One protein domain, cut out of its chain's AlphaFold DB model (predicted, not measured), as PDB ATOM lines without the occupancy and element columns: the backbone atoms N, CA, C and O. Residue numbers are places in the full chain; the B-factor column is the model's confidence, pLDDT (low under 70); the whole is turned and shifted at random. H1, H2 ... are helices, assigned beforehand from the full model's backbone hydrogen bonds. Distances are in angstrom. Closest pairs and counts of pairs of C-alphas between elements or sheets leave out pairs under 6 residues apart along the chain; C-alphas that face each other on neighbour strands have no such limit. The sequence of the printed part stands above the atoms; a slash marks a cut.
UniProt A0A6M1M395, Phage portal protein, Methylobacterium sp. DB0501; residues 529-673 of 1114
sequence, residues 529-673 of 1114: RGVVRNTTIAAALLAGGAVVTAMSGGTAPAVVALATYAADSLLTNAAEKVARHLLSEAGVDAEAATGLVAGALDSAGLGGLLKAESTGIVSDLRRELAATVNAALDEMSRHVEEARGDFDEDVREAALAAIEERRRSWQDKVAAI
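What this domain is: This is residues 529 to 673 of the 1114 residues of the protein "Phage portal protein" of Methylobacterium sp. DB0501 (UniProt A0A6M1M395). Two long helical hairpins, H1 with H2 and H4 with H5, pack layer on layer into an elongated four-helix, up-and-down bundle, the two layers crossing at a shallow angle. The short helix H3 folds back along the later part of H2 at one end, and a long loop, residues 602 to 614, leads from it to H4. The printed part has 145 residues with five named helices, in the order H1, H2, H3, H4, H5, and no named strand; its class is all helix. It is compact, with a radius of gyration of the C-alphas of 16.9 A, and its C-alphas span 57 by 28 by 21 A, a rod.

How they stand to each other: H2, residues 556 to 585, is the hub and touches four helices. With H1, residues 529 to 551, it forms a hairpin at a shallow tilt of 9 degrees, opposite ways; the closest C-alphas, of Ala 550 and Val 559, are 6.1 A apart. H4, residues 615 to 641, touches H2 at a shallow tilt of 28 degrees, opposite ways, with the C-alphas of Ala 575 and Leu 625 closest at 6.2 A. H5, residues 649 to 671, touches H2 with the C-alphas of Ala 556 and Val 651 closest at 4.5 A; H2 touches H5 with residues 556 to 568 alone. H4 and H5 form a hairpin at a shallow tilt of 1 degree, opposite ways, their closest C-alphas those of Arg 622 and Val 670 at 5.9 A. H1 touches H4 the same way at 30 degrees, a shallow tilt, with the C-alphas of Gly 544 and Met 636 closest at 4.7 A. H1 and H5 only just touch, with 3 pairs of C-alphas within 8 A, the closest those of Met 551 and Val 651 at 6.8 A. H3, residues 590 to 601, forms a hairpin with H2 at a steep tilt of 44 degrees, touching residues 575 to 584 alone; the closest C-alphas, of Arg 580 and Ala 593, are 5.5 A apart. H3 is apart from H1 and H4. Each O i to N i+4 pair is within hydrogen-bond range in H1, H2, H3 and H5, and 22 of 23 are in H4.

Where its parts are: H2 is 43.7 A long, from C-alpha 556 at (-5.055, 15.561, -60.808) to C-alpha 585. H1 is 32.8 A long and begins at C-alpha 529, (1.725, 25.210, -27.649). H3 has 12 residues. H4 is 39.5 A long; H5 is 33.1 A long and ends at C-alpha 671, (-7.783, 37.595, -39.906).

The domain as a whole: The C-alphas farthest apart, of Lys 611 and Asp 646, are 57.6 A apart. The printed part has no cut. The link from H3 to H4 is long. Mean pLDDT of the printed part is 70.4; 52 residues are under 70, among them residues 582 to 618.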
ATOM      1  N   ARG A 529       1.774  24.607 -26.300       62.56
ATOM      2  CA  ARG A 529       1.725  25.210 -27.649       62.56
ATOM      3  C   ARG A 529       2.729  24.550 -28.597       62.56
ATOM      4  O   ARG A 529       2.389  24.224 -29.734       62.56
ATOM      5  N   GLY A 530       3.935  24.261 -28.097       65.12
ATOM      6  CA  GLY A 530       4.948  23.497 -28.826       65.12
ATOM      7  C   GLY A 530       4.486  22.081 -29.178       65.12
ATOM      8  O   GLY A 530       4.684  21.641 -30.307       65.12
ATOM      9  N   VAL A 531       3.806  21.388 -28.257       68.62
ATOM     10  CA  VAL A 531       3.267  20.038 -28.490       68.62
ATOM     11  C   VAL A 531       2.167  20.040 -29.553       68.62
ATOM     12  O   VAL A 531       2.228  19.225 -30.474       68.62
ATOM     13  N   VAL A 532       1.191  20.953 -29.487       69.25
ATOM     14  CA  VAL A 532       0.103  21.021 -30.485       69.25
ATOM     15  C   VAL A 532       0.651  21.343 -31.874       69.25
ATOM     16  O   VAL A 532       0.296  20.669 -32.843       69.25
ATOM     17  N   ARG A 533       1.574  22.306 -31.969       73.69
ATOM     18  CA  ARG A 533       2.228  22.656 -33.235       73.69
ATOM     19  C   ARG A 533       3.011  21.474 -33.809       73.69
ATOM     20  O   ARG A 533       2.784  21.105 -34.955       73.69
ATOM     21  N   ASN A 534       3.859  20.828 -33.011       74.94
ATOM     22  CA  ASN A 534       4.673  19.696 -33.469       74.94
ATOM     23  C   ASN A 534       3.814  18.484 -33.865       74.94
ATOM     24  O   ASN A 534       4.122  17.805 -34.840       74.94
ATOM     25  N   THR A 535       2.706  18.242 -33.158       72.69
ATOM     26  CA  THR A 535       1.758  17.166 -33.498       72.69
ATOM     27  C   THR A 535       1.028  17.461 -34.812       72.69
ATOM     28  O   THR A 535       0.826  16.560 -35.621       72.69
ATOM     29  N   THR A 536       0.667  18.725 -35.052       78.06
ATOM     30  CA  THR A 536       0.026  19.154 -36.307       78.06
ATOM     31  C   THR A 536       0.995  19.044 -37.485       78.06
ATOM     32  O   THR A 536       0.611  18.550 -38.539       78.06
ATOM     33  N   ILE A 537       2.266  19.413 -37.291       79.75
ATOM     34  CA  ILE A 537       3.330  19.262 -38.297       79.75
ATOM     35  C   ILE A 537       3.589  17.779 -38.613       79.75
ATOM     36  O   ILE A 537       3.695  17.408 -39.779       79.75
ATOM     37  N   ALA A 538       3.618  16.898 -37.608       72.12
ATOM     38  CA  ALA A 538       3.765  15.458 -37.840       72.12
ATOM     39  C   ALA A 538       2.597  14.878 -38.663       72.12
ATOM     40  O   ALA A 538       2.798  14.064 -39.562       72.12
ATOM     41  N   ALA A 539       1.371  15.330 -38.390       72.25
ATOM     42  CA  ALA A 539       0.193  14.923 -39.148       72.25
ATOM     43  C   ALA A 539       0.178  15.507 -40.577       72.25
ATOM     44  O   ALA A 539      -0.246  14.828 -41.511       72.25
ATOM     45  N   ALA A 540       0.703  16.721 -40.758       80.94
ATOM     46  CA  ALA A 540       0.922  17.355 -42.056       80.94
ATOM     47  C   ALA A 540       1.934  16.580 -42.918       80.94
ATOM     48  O   ALA A 540       1.686  16.364 -44.102       80.94
ATOM     49  N   LEU A 541       3.014  16.070 -42.321       79.06
ATOM     50  CA  LEU A 541       3.984  15.214 -43.008       79.06
ATOM     51  C   LEU A 541       3.353  13.891 -43.481       79.06
ATOM     52  O   LEU A 541       3.541  13.489 -44.628       79.06
ATOM     53  N   LEU A 542       2.540  13.245 -42.637       72.75
ATOM     54  CA  LEU A 542       1.803  12.026 -43.009       72.75
ATOM     55  C   LEU A 542       0.783  12.280 -44.128       72.75
ATOM     56  O   LEU A 542       0.665  11.485 -45.061       72.75
ATOM     57  N   ALA A 543       0.060  13.400 -44.054       76.88
ATOM     58  CA  ALA A 543      -0.873  13.815 -45.095       76.88
ATOM     59  C   ALA A 543      -0.158  14.124 -46.416       76.88
ATOM     60  O   ALA A 543      -0.617  13.685 -47.470       76.88
ATOM     61  N   GLY A 544       0.985  14.812 -46.362       82.44
ATOM     62  CA  GLY A 544       1.855  15.036 -47.513       82.44
ATOM     63  C   GLY A 544       2.278  13.715 -48.155       82.44
ATOM     64  O   GLY A 544       2.138  13.554 -49.364       82.44
ATOM     65  N   GLY A 545       2.701  12.730 -47.356       78.88
ATOM     66  CA  GLY A 545       3.081  11.403 -47.853       78.88
ATOM     67  C   GLY A 545       1.933  10.657 -48.536       78.88
ATOM     68  O   GLY A 545       2.132  10.005 -49.563       78.88
ATOM     69  N   ALA A 546       0.706  10.799 -48.029       77.31
ATOM     70  CA  ALA A 546      -0.488  10.245 -48.667       77.31
ATOM     71  C   ALA A 546      -0.808  10.933 -50.009       77.31
ATOM     72  O   ALA A 546      -1.167  10.254 -50.972       77.31
ATOM     73  N   VAL A 547      -0.631  12.257 -50.095       82.75
ATOM     74  CA  VAL A 547      -0.779  13.021 -51.346       82.75
ATOM     75  C   VAL A 547       0.276  12.586 -52.366       82.75
ATOM     76  O   VAL A 547      -0.083  12.254 -53.492       82.75
ATOM     77  N   VAL A 548       1.541  12.463 -51.956       82.31
ATOM     78  CA  VAL A 548       2.638  11.956 -52.802       82.31
ATOM     79  C   VAL A 548       2.374  10.524 -53.274       82.31
ATOM     80  O   VAL A 548       2.559  10.201 -54.445       82.31
ATOM     81  N   THR A 549       1.860   9.660 -52.396       79.25
ATOM     82  CA  THR A 549       1.483   8.287 -52.768       79.25
ATOM     83  C   THR A 549       0.365   8.291 -53.812       79.25
ATOM     84  O   THR A 549       0.431   7.549 -54.792       79.25
ATOM     85  N   ALA A 550      -0.634   9.164 -53.663       77.31
ATOM     86  CA  ALA A 550      -1.711   9.309 -54.639       77.31
ATOM     87  C   ALA A 550      -1.220   9.864 -55.989       77.31
ATOM     88  O   ALA A 550      -1.775   9.501 -57.026       77.31
ATOM     89  N   MET A 551      -0.157  10.673 -56.009       81.00
ATOM     90  CA  MET A 551       0.458  11.172 -57.248       81.00
ATOM     91  C   MET A 551       1.091  10.062 -58.104       81.00
ATOM     92  O   MET A 551       1.240  10.245 -59.307       81.00
ATOM     93  N   SER A 552       1.398   8.890 -57.532       73.75
ATOM     94  CA  SER A 552       1.991   7.754 -58.264       73.75
ATOM     95  C   SER A 552       1.043   7.038 -59.243       73.75
ATOM     96  O   SER A 552       1.489   6.224 -60.050       73.75
ATOM     97  N   GLY A 553      -0.262   7.334 -59.205       68.19
ATOM     98  CA  GLY A 553      -1.248   6.712 -60.103       68.19
ATOM     99  C   GLY A 553      -2.646   7.340 -60.104       68.19
ATOM    100  O   GLY A 553      -3.562   6.802 -60.728       68.19
ATOM    101  N   GLY A 554      -2.840   8.452 -59.393       71.38
ATOM    102  CA  GLY A 554      -4.099   9.184 -59.298       71.38
ATOM    103  C   GLY A 554      -4.205  10.324 -60.311       71.38
ATOM    104  O   GLY A 554      -3.222  10.934 -60.713       71.38
ATOM    105  N   THR A 555      -5.432  10.651 -60.715       78.81
ATOM    106  CA  THR A 555      -5.708  11.812 -61.579       78.81
ATOM    107  C   THR A 555      -5.576  13.128 -60.801       78.81
ATOM    108  O   THR A 555      -5.987  13.157 -59.639       78.81
ATOM    109  N   ALA A 556      -5.160  14.232 -61.442       72.00
ATOM    110  CA  ALA A 556      -5.055  15.561 -60.808       72.00
ATOM    111  C   ALA A 556      -6.271  15.956 -59.939       72.00
ATOM    112  O   ALA A 556      -6.070  16.343 -58.789       72.00
ATOM    113  N   PRO A 557      -7.538  15.767 -60.372       69.06
ATOM    114  CA  PRO A 557      -8.696  16.103 -59.538       69.06
ATOM    115  C   PRO A 557      -8.804  15.277 -58.248       69.06
ATOM    116  O   PRO A 557      -9.285  15.775 -57.234       69.06
ATOM    117  N   ALA A 558      -8.366  14.016 -58.273       65.19
ATOM    118  CA  ALA A 558      -8.398  13.133 -57.108       65.19
ATOM    119  C   ALA A 558      -7.311  13.508 -56.090       65.19
ATOM    120  O   ALA A 558      -7.576  13.529 -54.890       65.19
ATOM    121  N   VAL A 559      -6.116  13.863 -56.574       76.31
ATOM    122  CA  VAL A 559      -5.005  14.336 -55.735       76.31
ATOM    123  C   VAL A 559      -5.335  15.700 -55.114       76.31
ATOM    124  O   VAL A 559      -5.153  15.881 -53.912       76.31
ATOM    125  N   VAL A 560      -5.929  16.620 -55.885       76.94
ATOM    126  CA  VAL A 560      -6.417  17.926 -55.400       76.94
ATOM    127  C   VAL A 560      -7.489  17.769 -54.321       76.94
ATOM    128  O   VAL A 560      -7.435  18.443 -53.291       76.94
ATOM    129  N   ALA A 561      -8.449  16.862 -54.523       69.38
ATOM    130  CA  ALA A 561      -9.492  16.595 -53.536       69.38
ATOM    131  C   ALA A 561      -8.904  16.063 -52.219       69.38
ATOM    132  O   ALA A 561      -9.321  16.493 -51.144       69.38
ATOM    133  N   LEU A 562      -7.911  15.173 -52.301       72.75
ATOM    134  CA  LEU A 562      -7.224  14.631 -51.131       72.75
ATOM    135  C   LEU A 562      -6.402  15.701 -50.399       72.75
ATOM    136  O   LEU A 562      -6.518  15.813 -49.180       72.75
ATOM    137  N   ALA A 563      -5.627  16.513 -51.126       76.81
ATOM    138  CA  ALA A 563      -4.836  17.603 -50.555       76.81
ATOM    139  C   ALA A 563      -5.724  18.640 -49.844       76.81
ATOM    140  O   ALA A 563      -5.428  19.050 -48.722       76.81
ATOM    141  N   THR A 564      -6.861  18.986 -50.457       76.69
ATOM    142  CA  THR A 564      -7.851  19.913 -49.887       76.69
ATOM    143  C   THR A 564      -8.481  19.348 -48.614       76.69
ATOM    144  O   THR A 564      -8.525  20.020 -47.586       76.69
ATOM    145  N   TYR A 565      -8.926  18.089 -48.660       71.31
ATOM    146  CA  TYR A 565      -9.548  17.420 -47.519       71.31
ATOM    147  C   TYR A 565      -8.584  17.260 -46.336       71.31
ATOM    148  O   TYR A 565      -8.965  17.499 -45.185       71.31
ATOM    149  N   ALA A 566      -7.336  16.873 -46.609       71.19
ATOM    150  CA  ALA A 566      -6.320  16.707 -45.582       71.19
ATOM    151  C   ALA A 566      -5.964  18.047 -44.920       71.19
ATOM    152  O   ALA A 566      -5.931  18.120 -43.693       71.19
ATOM    153  N   ALA A 567      -5.786  19.113 -45.709       77.56
ATOM    154  CA  ALA A 567      -5.525  20.453 -45.191       77.56
ATOM    155  C   ALA A 567      -6.669  20.953 -44.289       77.56
ATOM    156  O   ALA A 567      -6.425  21.337 -43.146       77.56
ATOM    157  N   ASP A 568      -7.924  20.879 -44.741       74.44
ATOM    158  CA  ASP A 568      -9.062  21.377 -43.956       74.44
ATOM    159  C   ASP A 568      -9.281  20.565 -42.666       74.44
ATOM    160  O   ASP A 568      -9.535  21.138 -41.602       74.44
ATOM    161  N   SER A 569      -9.104  19.242 -42.718       70.19
ATOM    162  CA  SER A 569      -9.256  18.376 -41.541       70.19
ATOM    163  C   SER A 569      -8.161  18.610 -40.494       70.19
ATOM    164  O   SER A 569      -8.439  18.635 -39.293       70.19
ATOM    165  N   LEU A 570      -6.908  18.793 -40.919       75.69
ATOM    166  CA  LEU A 570      -5.783  19.032 -40.010       75.69
ATOM    167  C   LEU A 570      -5.880  20.400 -39.330       75.69
ATOM    168  O   LEU A 570      -5.722  20.498 -38.111       75.69
ATOM    169  N   LEU A 571      -6.177  21.443 -40.107       78.56
ATOM    170  CA  LEU A 571      -6.218  22.817 -39.610       78.56
ATOM    171  C   LEU A 571      -7.399  23.058 -38.663       78.56
ATOM    172  O   LEU A 571      -7.233  23.733 -37.648       78.56
ATOM    173  N   THR A 572      -8.549  22.427 -38.917       72.94
ATOM    174  CA  THR A 572      -9.721  22.494 -38.024       72.94
ATOM    175  C   THR A 572      -9.424  21.876 -36.657       72.94
ATOM    176  O   THR A 572      -9.659  22.502 -35.622       72.94
ATOM    177  N   ASN A 573      -8.813  20.689 -36.638       72.00
ATOM    178  CA  ASN A 573      -8.432  20.009 -35.397       72.00
ATOM    179  C   ASN A 573      -7.364  20.780 -34.598       72.00
ATOM    180  O   ASN A 573      -7.377  20.776 -33.363       72.00
ATOM    181  N   ALA A 574      -6.421  21.432 -35.283       73.38
ATOM    182  CA  ALA A 574      -5.411  22.270 -34.640       73.38
ATOM    183  C   ALA A 574      -6.037  23.529 -34.018       73.38
ATOM    184  O   ALA A 574      -5.744  23.855 -32.864       73.38
ATOM    185  N   ALA A 575      -6.939  24.191 -34.750       71.75
ATOM    186  CA  ALA A 575      -7.642  25.386 -34.289       71.75
ATOM    187  C   ALA A 575      -8.450  25.127 -33.013       71.75
ATOM    188  O   ALA A 575      -8.351  25.885 -32.046       71.75
ATOM    189  N   GLU A 576      -9.178  24.013 -32.976       71.56
ATOM    190  CA  GLU A 576      -9.971  23.598 -31.823       71.56
ATOM    191  C   GLU A 576      -9.106  23.359 -30.574       71.56
ATOM    192  O   GLU A 576      -9.422  23.844 -29.485       71.56
ATOM    193  N   LYS A 577      -7.967  22.669 -30.718       74.50
ATOM    194  CA  LYS A 577      -7.065  22.368 -29.592       74.50
ATOM    195  C   LYS A 577      -6.361  23.608 -29.043       74.50
ATOM    196  O   LYS A 577      -6.252  23.744 -27.823       74.50
ATOM    197  N   VAL A 578      -5.899  24.509 -29.915       72.69
ATOM    198  CA  VAL A 578      -5.270  25.779 -29.505       72.69
ATOM    199  C   VAL A 578      -6.277  26.651 -28.762       72.69
ATOM    200  O   VAL A 578      -5.969  27.185 -27.697       72.69
ATOM    201  N   ALA A 579      -7.499  26.754 -29.279       67.50
ATOM    202  CA  ALA A 579      -8.515  27.610 -28.695       67.50
ATOM    203  C   ALA A 579      -9.077  27.075 -27.372       67.50
ATOM    204  O   ALA A 579      -9.185  27.847 -26.422       67.50
ATOM    205  N   ARG A 580      -9.347  25.765 -27.257       68.31
ATOM    206  CA  ARG A 580      -9.731  25.145 -25.974       68.31
ATOM    207  C   ARG A 580      -8.685  25.403 -24.894       68.31
ATOM    208  O   ARG A 580      -9.041  25.700 -23.760       68.31
ATOM    209  N   HIS A 581      -7.402  25.335 -25.243       70.56
ATOM    210  CA  HIS A 581      -6.332  25.594 -24.290       70.56
ATOM    211  C   HIS A 581      -6.265  27.065 -23.867       70.56
ATOM    212  O   HIS A 581      -6.315  27.344 -22.672       70.56
ATOM    213  N   LEU A 582      -6.239  28.005 -24.817       67.50
ATOM    214  CA  LEU A 582      -6.182  29.441 -24.511       67.50
ATOM    215  C   LEU A 582      -7.415  29.931 -23.736       67.50
ATOM    216  O   LEU A 582      -7.292  30.766 -22.844       67.50
ATOM    217  N   LEU A 583      -8.596  29.392 -24.041       66.25
ATOM    218  CA  LEU A 583      -9.836  29.714 -23.331       66.25
ATOM    219  C   LEU A 583      -9.898  29.040 -21.951       66.25
ATOM    220  O   LEU A 583     -10.378  29.657 -21.002       66.25
ATOM    221  N   SER A 584      -9.316  27.845 -21.789       65.56
ATOM    222  CA  SER A 584      -9.148  27.229 -20.465       65.56
ATOM    223  C   SER A 584      -8.178  28.010 -19.568       65.56
ATOM    224  O   SER A 584      -8.443  28.159 -18.376       65.56
ATOM    225  N   GLU A 585      -7.105  28.592 -20.127       61.88
ATOM    226  CA  GLU A 585      -6.206  29.507 -19.398       61.88
ATOM    227  C   GLU A 585      -6.934  30.787 -18.944       61.88
ATOM    228  O   GLU A 585      -6.536  31.415 -17.963       61.88
ATOM    229  N   ALA A 586      -8.024  31.144 -19.629       58.31
ATOM    230  CA  ALA A 586      -8.889  32.281 -19.331       58.31
ATOM    231  C   ALA A 586     -10.028  31.963 -18.343       58.31
ATOM    232  O   ALA A 586     -10.813  32.853 -18.021       58.31
ATOM    233  N   GLY A 587     -10.150  30.710 -17.889       55.91
ATOM    234  CA  GLY A 587     -11.234  30.263 -17.007       55.91
ATOM    235  C   GLY A 587     -12.573  30.003 -17.708       55.91
ATOM    236  O   GLY A 587     -13.597  29.922 -17.032       55.91
ATOM    237  N   VAL A 588     -12.587  29.874 -19.040       57.53
ATOM    238  CA  VAL A 588     -13.779  29.517 -19.824       57.53
ATOM    239  C   VAL A 588     -13.877  27.995 -19.941       57.53
ATOM    240  O   VAL A 588     -12.886  27.312 -20.200       57.53
ATOM    241  N   ASP A 589     -15.084  27.464 -19.747       58.06
ATOM    242  CA  ASP A 589     -15.380  26.037 -19.871       58.06
ATOM    243  C   ASP A 589     -15.074  25.498 -21.293       58.06
ATOM    244  O   ASP A 589     -15.199  26.197 -22.301       58.06
ATOM    245  N   ALA A 590     -14.651  24.233 -21.368       53.41
ATOM    246  CA  ALA A 590     -14.215  23.582 -22.602       53.41
ATOM    247  C   ALA A 590     -15.348  23.383 -23.627       53.41
ATOM    248  O   ALA A 590     -15.085  23.361 -24.836       53.41
ATOM    249  N   GLU A 591     -16.593  23.246 -23.172       53.91
ATOM    250  CA  GLU A 591     -17.764  23.060 -24.031       53.91
ATOM    251  C   GLU A 591     -18.173  24.391 -24.687       53.91
ATOM    252  O   GLU A 591     -18.303  24.468 -25.914       53.91
ATOM    253  N   ALA A 592     -18.201  25.482 -23.912       53.53
ATOM    254  CA  ALA A 592     -18.362  26.848 -24.410       53.53
ATOM    255  C   ALA A 592     -17.224  27.264 -25.360       53.53
ATOM    256  O   ALA A 592     -17.475  27.899 -26.389       53.53
ATOM    257  N   ALA A 593     -15.980  26.866 -25.068       55.22
ATOM    258  CA  ALA A 593     -14.831  27.115 -25.937       55.22
ATOM    259  C   ALA A 593     -14.967  26.430 -27.307       55.22
ATOM    260  O   ALA A 593     -14.607  27.010 -28.331       55.22
ATOM    261  N   THR A 594     -15.528  25.220 -27.340       54.59
ATOM    262  CA  THR A 594     -15.739  24.457 -28.580       54.59
ATOM    263  C   THR A 594     -16.818  25.105 -29.453       54.59
ATOM    264  O   THR A 594     -16.616  25.281 -30.655       54.59
ATOM    265  N   GLY A 595     -17.920  25.558 -28.844       52.47
ATOM    266  CA  GLY A 595     -18.990  26.275 -29.549       52.47
ATOM    267  C   GLY A 595     -18.561  27.641 -30.098       52.47
ATOM    268  O   GLY A 595     -18.926  28.002 -31.217       52.47
ATOM    269  N   LEU A 596     -17.731  28.380 -29.355       52.53
ATOM    270  CA  LEU A 596     -17.196  29.681 -29.780       52.53
ATOM    271  C   LEU A 596     -16.269  29.573 -30.999       52.53
ATOM    272  O   LEU A 596     -16.281  30.446 -31.865       52.53
ATOM    273  N   VAL A 597     -15.478  28.504 -31.079       52.97
ATOM    274  CA  VAL A 597     -14.483  28.295 -32.142       52.97
ATOM    275  C   VAL A 597     -15.128  27.736 -33.399       52.97
ATOM    276  O   VAL A 597     -14.825  28.214 -34.490       52.97
ATOM    277  N   ALA A 598     -16.069  26.799 -33.246       51.78
ATOM    278  CA  ALA A 598     -16.905  26.340 -34.348       51.78
ATOM    279  C   ALA A 598     -17.681  27.517 -34.966       51.78
ATOM    280  O   ALA A 598     -17.648  27.705 -36.178       51.78
ATOM    281  N   GLY A 599     -18.270  28.393 -34.139       50.47
ATOM    282  CA  GLY A 599     -18.959  29.599 -34.613       50.47
ATOM    283  C   GLY A 599     -18.042  30.613 -35.310       50.47
ATOM    284  O   GLY A 599     -18.401  31.146 -36.361       50.47
ATOM    285  N   ALA A 600     -16.837  30.839 -34.776       50.09
ATOM    286  CA  ALA A 600     -15.864  31.770 -35.350       50.09
ATOM    287  C   ALA A 600     -15.254  31.285 -36.681       50.09
ATOM    288  O   ALA A 600     -14.902  32.116 -37.518       50.09
ATOM    289  N   LEU A 601     -15.131  29.968 -36.888       50.53
ATOM    290  CA  LEU A 601     -14.573  29.372 -38.110       50.53
ATOM    291  C   LEU A 601     -15.630  29.108 -39.203       50.53
ATOM    292  O   LEU A 601     -15.266  29.103 -40.381       50.53
ATOM    293  N   ASP A 602     -16.913  28.991 -38.830       46.00
ATOM    294  CA  ASP A 602     -18.066  28.801 -39.735       46.00
ATOM    295  C   ASP A 602     -18.879  30.087 -39.996       46.00
ATOM    296  O   ASP A 602     -20.036  30.043 -40.413       46.00
ATOM    297  N   SER A 603     -18.270  31.269 -39.832       43.25
ATOM    298  CA  SER A 603     -18.842  32.582 -40.201       43.25
ATOM    299  C   SER A 603     -20.098  33.040 -39.428       43.25
ATOM    300  O   SER A 603     -20.805  33.947 -39.872       43.25
ATOM    301  N   ALA A 604     -20.352  32.506 -38.228       36.91
ATOM    302  CA  ALA A 604     -21.365  33.036 -37.312       36.91
ATOM    303  C   ALA A 604     -20.718  34.036 -36.331       36.91
ATOM    304  O   ALA A 604     -19.913  33.671 -35.478       36.91
ATOM    305  N   GLY A 605     -21.045  35.320 -36.487       37.56
ATOM    306  CA  GLY A 605     -20.389  36.450 -35.822       37.56
ATOM    307  C   GLY A 605     -20.208  36.359 -34.295       37.56
ATOM    308  O   GLY A 605     -21.025  35.817 -33.555       37.56
ATOM    309  N   LEU A 606     -19.124  36.993 -33.833       35.22
ATOM    310  CA  LEU A 606     -18.650  37.142 -32.449       35.22
ATOM    311  C   LEU A 606     -19.541  38.055 -31.575       35.22
ATOM    312  O   LEU A 606     -19.067  39.006 -30.957       35.22
ATOM    313  N   GLY A 607     -20.839  37.767 -31.478       35.50
ATOM    314  CA  GLY A 607     -21.732  38.475 -30.548       35.50
ATOM    315  C   GLY A 607     -21.524  38.089 -29.075       35.50
ATOM    316  O   GLY A 607     -21.855  38.860 -28.179       35.50
ATOM    317  N   GLY A 608     -20.950  36.910 -28.808       35.34
ATOM    318  CA  GLY A 608     -20.849  36.343 -27.455       35.34
ATOM    319  C   GLY A 608     -19.589  36.697 -26.657       35.34
ATOM    320  O   GLY A 608     -19.538  36.419 -25.464       35.34
ATOM    321  N   LEU A 609     -18.575  37.314 -27.275       34.75
ATOM    322  CA  LEU A 609     -17.259  37.545 -26.651       34.75
ATOM    323  C   LEU A 609     -16.991  39.012 -26.261       34.75
ATOM    324  O   LEU A 609     -15.852  39.384 -26.001       34.75
ATOM    325  N   LEU A 610     -18.029  39.851 -26.178       36.00
ATOM    326  CA  LEU A 610     -17.913  41.273 -25.809       36.00
ATOM    327  C   LEU A 610     -18.328  41.592 -24.363       36.00
ATOM    328  O   LEU A 610     -18.724  42.715 -24.061       36.00
ATOM    329  N   LYS A 611     -18.207  40.625 -23.445       38.97
ATOM    330  CA  LYS A 611     -18.333  40.875 -21.995       38.97
ATOM    331  C   LYS A 611     -17.311  40.130 -21.128       38.97
ATOM    332  O   LYS A 611     -17.583  39.851 -19.967       38.97
ATOM    333  N   ALA A 612     -16.122  39.851 -21.658       33.00
ATOM    334  CA  ALA A 612     -14.986  39.460 -20.831       33.00
ATOM    335  C   ALA A 612     -13.773  40.321 -21.198       33.00
ATOM    336  O   ALA A 612     -13.287  40.297 -22.327       33.00
ATOM    337  N   GLU A 613     -13.310  41.122 -20.244       43.09
ATOM    338  CA  GLU A 613     -12.055  41.857 -20.335       43.09
ATOM    339  C   GLU A 613     -10.886  40.883 -20.555       43.09
ATOM    340  O   GLU A 613     -10.472  40.173 -19.645       43.09
ATOM    341  N   SER A 614     -10.338  40.832 -21.770       46.28
ATOM    342  CA  SER A 614      -8.890  40.736 -22.021       46.28
ATOM    343  C   SER A 614      -8.621  40.715 -23.527       46.28
ATOM    344  O   SER A 614      -8.582  39.682 -24.194       46.28
ATOM    345  N   THR A 615      -8.352  41.896 -24.077       53.47
ATOM    346  CA  THR A 615      -7.873  42.109 -25.453       53.47
ATOM    347  C   THR A 615      -6.643  41.264 -25.832       53.47
ATOM    348  O   THR A 615      -6.393  41.070 -27.018       53.47
ATOM    349  N   GLY A 616      -5.910  40.702 -24.860       59.09
ATOM    350  CA  GLY A 616      -4.749  39.832 -25.086       59.09
ATOM    351  C   GLY A 616      -5.064  38.420 -25.603       59.09
ATOM    352  O   GLY A 616      -4.271  37.859 -26.358       59.09
ATOM    353  N   ILE A 617      -6.225  37.846 -25.272       65.75
ATOM    354  CA  ILE A 617      -6.529  36.437 -25.599       65.75
ATOM    355  C   ILE A 617      -6.839  36.266 -27.087       65.75
ATOM    356  O   ILE A 617      -6.359  35.333 -27.727       65.75
ATOM    357  N   VAL A 618      -7.589  37.205 -27.665       66.38
ATOM    358  CA  VAL A 618      -7.933  37.196 -29.096       66.38
ATOM    359  C   VAL A 618      -6.684  37.403 -29.958       66.38
ATOM    360  O   VAL A 618      -6.517  36.729 -30.976       66.38
ATOM    361  N   SER A 619      -5.767  38.285 -29.542       70.62
ATOM    362  CA  SER A 619      -4.495  38.487 -30.247       70.62
ATOM    363  C   SER A 619      -3.564  37.278 -30.154       70.62
ATOM    364  O   SER A 619      -2.886  36.958 -31.131       70.62
ATOM    365  N   ASP A 620      -3.544  36.591 -29.011       72.25
ATOM    366  CA  ASP A 620      -2.744  35.381 -28.817       72.25
ATOM    367  C   ASP A 620      -3.302  34.211 -29.631       72.25
ATOM    368  O   ASP A 620      -2.541  33.532 -30.319       72.25
ATOM    369  N   LEU A 621      -4.626  34.047 -29.658       73.81
ATOM    370  CA  LEU A 621      -5.299  33.043 -30.481       73.81
ATOM    371  C   LEU A 621      -5.016  33.242 -31.974       73.81
ATOM    372  O   LEU A 621      -4.614  32.295 -32.649       73.81
ATOM    373  N   ARG A 622      -5.161  34.474 -32.489       77.69
ATOM    374  CA  ARG A 622      -4.835  34.790 -33.891       77.69
ATOM    375  C   ARG A 622      -3.382  34.460 -34.228       77.69
ATOM    376  O   ARG A 622      -3.116  33.862 -35.268       77.69
ATOM    377  N   ARG A 623      -2.445  34.851 -33.359       81.69
ATOM    378  CA  ARG A 623      -1.004  34.677 -33.585       81.69
ATOM    379  C   ARG A 623      -0.602  33.201 -33.605       81.69
ATOM    380  O   ARG A 623       0.107  32.784 -34.517       81.69
ATOM    381  N   GLU A 624      -1.069  32.416 -32.637       79.69
ATOM    382  CA  GLU A 624      -0.740  30.986 -32.533       79.69
ATOM    383  C   GLU A 624      -1.405  30.159 -33.641       79.69
ATOM    384  O   GLU A 624      -0.788  29.245 -34.197       79.69
ATOM    385  N   LEU A 625      -2.640  30.508 -34.017       78.25
ATOM    386  CA  LEU A 625      -3.346  29.841 -35.105       78.25
ATOM    387  C   LEU A 625      -2.691  30.137 -36.460       78.25
ATOM    388  O   LEU A 625      -2.427  29.206 -37.217       78.25
ATOM    389  N   ALA A 626      -2.329  31.396 -36.731       82.56
ATOM    390  CA  ALA A 626      -1.592  31.767 -37.941       82.56
ATOM    391  C   ALA A 626      -0.238  31.041 -38.043       82.56
ATOM    392  O   ALA A 626       0.110  30.523 -39.104       82.56
ATOM    393  N   ALA A 627       0.514  30.964 -36.939       82.81
ATOM    394  CA  ALA A 627       1.803  30.273 -36.910       82.81
ATOM    395  C   ALA A 627       1.664  28.760 -37.156       82.81
ATOM    396  O   ALA A 627       2.478  28.176 -37.870       82.81
ATOM    397  N   THR A 628       0.627  28.129 -36.596       81.94
ATOM    398  CA  THR A 628       0.376  26.688 -36.754       81.94
ATOM    399  C   THR A 628      -0.118  26.343 -38.160       81.94
ATOM    400  O   THR A 628       0.357  25.370 -38.742       81.94
ATOM    401  N   VAL A 629      -1.016  27.159 -38.728       81.94
ATOM    402  CA  VAL A 629      -1.537  26.994 -40.097       81.94
ATOM    403  C   VAL A 629      -0.414  27.084 -41.125       81.94
ATOM    404  O   VAL A 629      -0.273  26.186 -41.952       81.94
ATOM    405  N   ASN A 630       0.403  28.140 -41.051       84.50
ATOM    406  CA  ASN A 630       1.489  28.337 -42.010       84.50
ATOM    407  C   ASN A 630       2.513  27.196 -41.918       84.50
ATOM    408  O   ASN A 630       2.820  26.590 -42.936       84.50
ATOM    409  N   ALA A 631       2.945  26.818 -40.709       83.50
ATOM    410  CA  ALA A 631       3.927  25.745 -40.535       83.50
ATOM    411  C   ALA A 631       3.436  24.373 -41.040       83.50
ATOM    412  O   ALA A 631       4.220  23.609 -41.595       83.50
ATOM    413  N   ALA A 632       2.151  24.049 -40.861       83.62
ATOM    414  CA  ALA A 632       1.583  22.785 -41.333       83.62
ATOM    415  C   ALA A 632       1.454  22.736 -42.865       83.62
ATOM    416  O   ALA A 632       1.790  21.725 -43.483       83.62
ATOM    417  N   LEU A 633       0.996  23.825 -43.489       87.25
ATOM    418  CA  LEU A 633       0.858  23.902 -44.947       87.25
ATOM    419  C   LEU A 633       2.214  24.014 -45.656       87.25
ATOM    420  O   LEU A 633       2.375  23.446 -46.737       87.25
ATOM    421  N   ASP A 634       3.194  24.685 -45.043       87.75
ATOM    422  CA  ASP A 634       4.584  24.704 -45.514       87.75
ATOM    423  C   ASP A 634       5.167  23.288 -45.534       87.75
ATOM    424  O   ASP A 634       5.750  22.882 -46.535       87.75
ATOM    425  N   GLU A 635       4.941  22.503 -44.479       86.31
ATOM    426  CA  GLU A 635       5.445  21.129 -44.404       86.31
ATOM    427  C   GLU A 635       4.775  20.196 -45.426       86.31
ATOM    428  O   GLU A 635       5.454  19.386 -46.058       86.31
ATOM    429  N   MET A 636       3.462  20.336 -45.649       85.81
ATOM    430  CA  MET A 636       2.761  19.603 -46.714       85.81
ATOM    431  C   MET A 636       3.290  19.972 -48.102       85.81
ATOM    432  O   MET A 636       3.533  19.078 -48.914       85.81
ATOM    433  N   SER A 637       3.482  21.268 -48.369       88.94
ATOM    434  CA  SER A 637       3.995  21.761 -49.656       88.94
ATOM    435  C   SER A 637       5.407  21.238 -49.904       88.94
ATOM    436  O   SER A 637       5.665  20.629 -50.937       88.94
ATOM    437  N   ARG A 638       6.283  21.357 -48.900       88.31
ATOM    438  CA  ARG A 638       7.661  20.857 -48.931       88.31
ATOM    439  C   ARG A 638       7.719  19.356 -49.222       88.31
ATOM    440  O   ARG A 638       8.532  18.916 -50.027       88.31
ATOM    441  N   HIS A 639       6.835  18.563 -48.614       87.00
ATOM    442  CA  HIS A 639       6.796  17.116 -48.837       87.00
ATOM    443  C   HIS A 639       6.342  16.739 -50.258       87.00
ATOM    444  O   HIS A 639       6.830  15.761 -50.821       87.00
ATOM    445  N   VAL A 640       5.433  17.520 -50.850       85.62
ATOM    446  CA  VAL A 640       4.991  17.352 -52.245       85.62
ATOM    447  C   VAL A 640       6.064  17.826 -53.238       85.62
ATOM    448  O   VAL A 640       6.256  17.192 -54.275       85.62
ATOM    449  N   GLU A 641       6.799  18.896 -52.920       86.44
ATOM    450  CA  GLU A 641       7.907  19.424 -53.734       86.44
ATOM    451  C   GLU A 641       9.135  18.500 -53.745       86.44
ATOM    452  O   GLU A 641       9.743  18.281 -54.793       86.44
ATOM    453  N   GLU A 642       9.501  17.937 -52.590       82.88
ATOM    454  CA  GLU A 642      10.689  17.087 -52.427       82.88
ATOM    455  C   GLU A 642      10.480  15.631 -52.881       82.88
ATOM    456  O   GLU A 642      11.437  14.846 -52.903       82.88
ATOM    457  N   ALA A 643       9.252  15.256 -53.251       80.38
ATOM    458  CA  ALA A 643       8.910  13.916 -53.709       80.38
ATOM    459  C   ALA A 643       9.745  13.514 -54.940       80.38
ATOM    460  O   ALA A 643       9.622  14.088 -56.023       80.38
ATOM    461  N   ARG A 644      10.604  12.496 -54.784       63.62
ATOM    462  CA  ARG A 644      11.458  11.970 -55.863       63.62
ATOM    463  C   ARG A 644      10.770  10.802 -56.580       63.62
ATOM    464  O   ARG A 644      10.447   9.807 -55.938       63.62
ATOM    465  N   GLY A 645      10.592  10.903 -57.899       63.59
ATOM    466  CA  GLY A 645       9.998   9.863 -58.754       63.59
ATOM    467  C   GLY A 645       9.525  10.405 -60.111       63.59
ATOM    468  O   GLY A 645       9.503  11.619 -60.306       63.59
ATOM    469  N   ASP A 646       9.165   9.512 -61.042       60.81
ATOM    470  CA  ASP A 646       8.550   9.852 -62.341       60.81
ATOM    471  C   ASP A 646       7.043  10.117 -62.128       60.81
ATOM    472  O   ASP A 646       6.210   9.216 -62.243       60.81
ATOM    473  N   PHE A 647       6.695  11.344 -61.732       74.38
ATOM    474  CA  PHE A 647       5.311  11.790 -61.531       74.38
ATOM    475  C   PHE A 647       4.890  12.779 -62.618       74.38
ATOM    476  O   PHE A 647       5.721  13.473 -63.199       74.38
ATOM    477  N   ASP A 648       3.586  12.863 -62.873       79.44
ATOM    478  CA  ASP A 648       3.024  13.864 -63.776       79.44
ATOM    479  C   ASP A 648       3.153  15.268 -63.151       79.44
ATOM    480  O   ASP A 648       2.623  15.538 -62.067       79.44
ATOM    481  N   GLU A 649       3.889  16.147 -63.832       80.81
ATOM    482  CA  GLU A 649       4.179  17.509 -63.377       80.81
ATOM    483  C   GLU A 649       2.900  18.332 -63.177       80.81
ATOM    484  O   GLU A 649       2.791  19.067 -62.194       80.81
ATOM    485  N   ASP A 650       1.890  18.130 -64.029       79.62
ATOM    486  CA  ASP A 650       0.618  18.854 -63.960       79.62
ATOM    487  C   ASP A 650      -0.177  18.450 -62.703       79.62
ATOM    488  O   ASP A 650      -0.896  19.255 -62.103       79.62
ATOM    489  N   VAL A 651      -0.041  17.192 -62.262       82.75
ATOM    490  CA  VAL A 651      -0.668  16.678 -61.031       82.75
ATOM    491  C   VAL A 651       0.021  17.257 -59.795       82.75
ATOM    492  O   VAL A 651      -0.660  17.602 -58.822       82.75
ATOM    493  N   ARG A 652       1.352  17.389 -59.835       86.06
ATOM    494  CA  ARG A 652       2.138  18.019 -58.766       86.06
ATOM    495  C   ARG A 652       1.798  19.498 -58.625       86.06
ATOM    496  O   ARG A 652       1.508  19.949 -57.517       86.06
ATOM    497  N   GLU A 653       1.774  20.233 -59.735       85.44
ATOM    498  CA  GLU A 653       1.436  21.657 -59.745       85.44
ATOM    499  C   GLU A 653       0.001  21.891 -59.244       85.44
ATOM    500  O   GLU A 653      -0.232  22.767 -58.410       85.44
ATOM    501  N   ALA A 654      -0.953  21.044 -59.649       83.00
ATOM    502  CA  ALA A 654      -2.328  21.111 -59.159       83.00
ATOM    503  C   ALA A 654      -2.438  20.848 -57.645       83.00
ATOM    504  O   ALA A 654      -3.215  21.518 -56.959       83.00
ATOM    505  N   ALA A 655      -1.661  19.903 -57.104       82.75
ATOM    506  CA  ALA A 655      -1.633  19.619 -55.671       82.75
ATOM    507  C   ALA A 655      -1.068  20.801 -54.862       82.75
ATOM    508  O   ALA A 655      -1.674  21.203 -53.867       82.75
ATOM    509  N   LEU A 656       0.039  21.401 -55.317       88.56
ATOM    510  CA  LEU A 656       0.634  22.584 -54.682       88.56
ATOM    511  C   LEU A 656      -0.292  23.804 -54.765       88.56
ATOM    512  O   LEU A 656      -0.487  24.499 -53.767       88.56
ATOM    513  N   ALA A 657      -0.945  24.021 -55.910       85.75
ATOM    514  CA  ALA A 657      -1.924  25.093 -56.078       85.75
ATOM    515  C   ALA A 657      -3.124  24.941 -55.126       85.75
ATOM    516  O   ALA A 657      -3.586  25.930 -54.554       85.75
ATOM    517  N   ALA A 658      -3.601  23.712 -54.907       82.81
ATOM    518  CA  ALA A 658      -4.687  23.437 -53.970       82.81
ATOM    519  C   ALA A 658      -4.287  23.714 -52.510       82.81
ATOM    520  O   ALA A 658      -5.070  24.295 -51.754       82.81
ATOM    521  N   ILE A 659      -3.061  23.344 -52.116       87.00
ATOM    522  CA  ILE A 659      -2.520  23.634 -50.779       87.00
ATOM    523  C   ILE A 659      -2.400  25.155 -50.572       87.00
ATOM    524  O   ILE A 659      -2.801  25.675 -49.527       87.00
ATOM    525  N   GLU A 660      -1.940  25.888 -51.588       87.06
ATOM    526  CA  GLU A 660      -1.799  27.347 -51.534       87.06
ATOM    527  C   GLU A 660      -3.150  28.086 -51.524       87.06
ATOM    528  O   GLU A 660      -3.324  29.088 -50.827       87.06
ATOM    529  N   GLU A 661      -4.160  27.574 -52.231       84.25
ATOM    530  CA  GLU A 661      -5.526  28.102 -52.158       84.25
ATOM    531  C   GLU A 661      -6.102  27.962 -50.737       84.25
ATOM    532  O   GLU A 661      -6.709  28.902 -50.207       84.25
ATOM    533  N   ARG A 662      -5.858  26.821 -50.077       85.25
ATOM    534  CA  ARG A 662      -6.262  26.617 -48.678       85.25
ATOM    535  C   ARG A 662      -5.505  27.535 -47.724       85.25
ATOM    536  O   ARG A 662      -6.126  28.049 -46.793       85.25
ATOM    537  N   ARG A 663      -4.218  27.812 -47.979       85.75
ATOM    538  CA  ARG A 663      -3.430  28.791 -47.209       85.75
ATOM    539  C   ARG A 663      -4.124  30.151 -47.169       85.75
ATOM    540  O   ARG A 663      -4.336  30.686 -46.083       85.75
ATOM    541  N   ARG A 664      -4.544  30.673 -48.326       81.06
ATOM    542  CA  ARG A 664      -5.244  31.969 -48.415       81.06
ATOM    543  C   ARG A 664      -6.577  31.949 -47.675       81.06
ATOM    544  O   ARG A 664      -6.823  32.807 -46.835       81.06
ATOM    545  N   SER A 665      -7.388  30.916 -47.909       80.56
ATOM    546  CA  SER A 665      -8.688  30.771 -47.245       80.56
ATOM    547  C   SER A 665      -8.569  30.754 -45.716       80.56
ATOM    548  O   SER A 665      -9.356  31.397 -45.022       80.56
ATOM    549  N   TRP A 666      -7.574  30.050 -45.172       79.62
ATOM    550  CA  TRP A 666      -7.356  29.993 -43.728       79.62
ATOM    551  C   TRP A 666      -6.752  31.279 -43.159       79.62
ATOM    552  O   TRP A 666      -7.117  31.672 -42.053       79.62
ATOM    553  N   GLN A 667      -5.891  31.974 -43.901       80.06
ATOM    554  CA  GLN A 667      -5.390  33.292 -43.497       80.06
ATOM    555  C   GLN A 667      -6.524  34.322 -43.385       80.06
ATOM    556  O   GLN A 667      -6.576  35.050 -42.391       80.06
ATOM    557  N   ASP A 668      -7.476  34.313 -44.321       74.56
ATOM    558  CA  ASP A 668      -8.664  35.177 -44.275       74.56
ATOM    559  C   ASP A 668      -9.545  34.867 -43.055       74.56
ATOM    560  O   ASP A 668      -9.972  35.773 -42.334       74.56
ATOM    561  N   LYS A 669      -9.754  33.577 -42.754       74.38
ATOM    562  CA  LYS A 669     -10.500  33.138 -41.562       74.38
ATOM    563  C   LYS A 669      -9.825  33.580 -40.266       74.38
ATOM    564  O   LYS A 669     -10.497  34.087 -39.372       74.38
ATOM    565  N   VAL A 670      -8.501  33.437 -40.158       74.56
ATOM    566  CA  VAL A 670      -7.742  33.866 -38.970       74.56
ATOM    567  C   VAL A 670      -7.766  35.389 -38.811       74.56
ATOM    568  O   VAL A 670      -7.899  35.892 -37.691       74.56
ATOM    569  N   ALA A 671      -7.696  36.137 -39.915       72.00
ATOM    570  CA  ALA A 671      -7.783  37.595 -39.906       72.00
ATOM    571  C   ALA A 671      -9.152  38.108 -39.412       72.00
ATOM    572  O   ALA A 671      -9.219  39.158 -38.766       72.00
ATOM    573  N   ALA A 672     -10.228  37.350 -39.649       63.78
ATOM    574  CA  ALA A 672     -11.594  37.707 -39.265       63.78
ATOM    575  C   ALA A 672     -11.907  37.564 -37.755       63.78
ATOM    576  O   ALA A 672     -12.905  38.118 -37.287       63.78
ATOM    577  N   ILE A 673     -11.067  36.879 -36.963       63.12
ATOM    578  CA  ILE A 673     -11.328  36.528 -35.545       63.12
ATOM    579  C   ILE A 673     -11.323  37.767 -34.632       63.12
ATOM    580  O   ILE A 673     -10.324  38.055 -33.993       63.12
TER     581      ILE A 673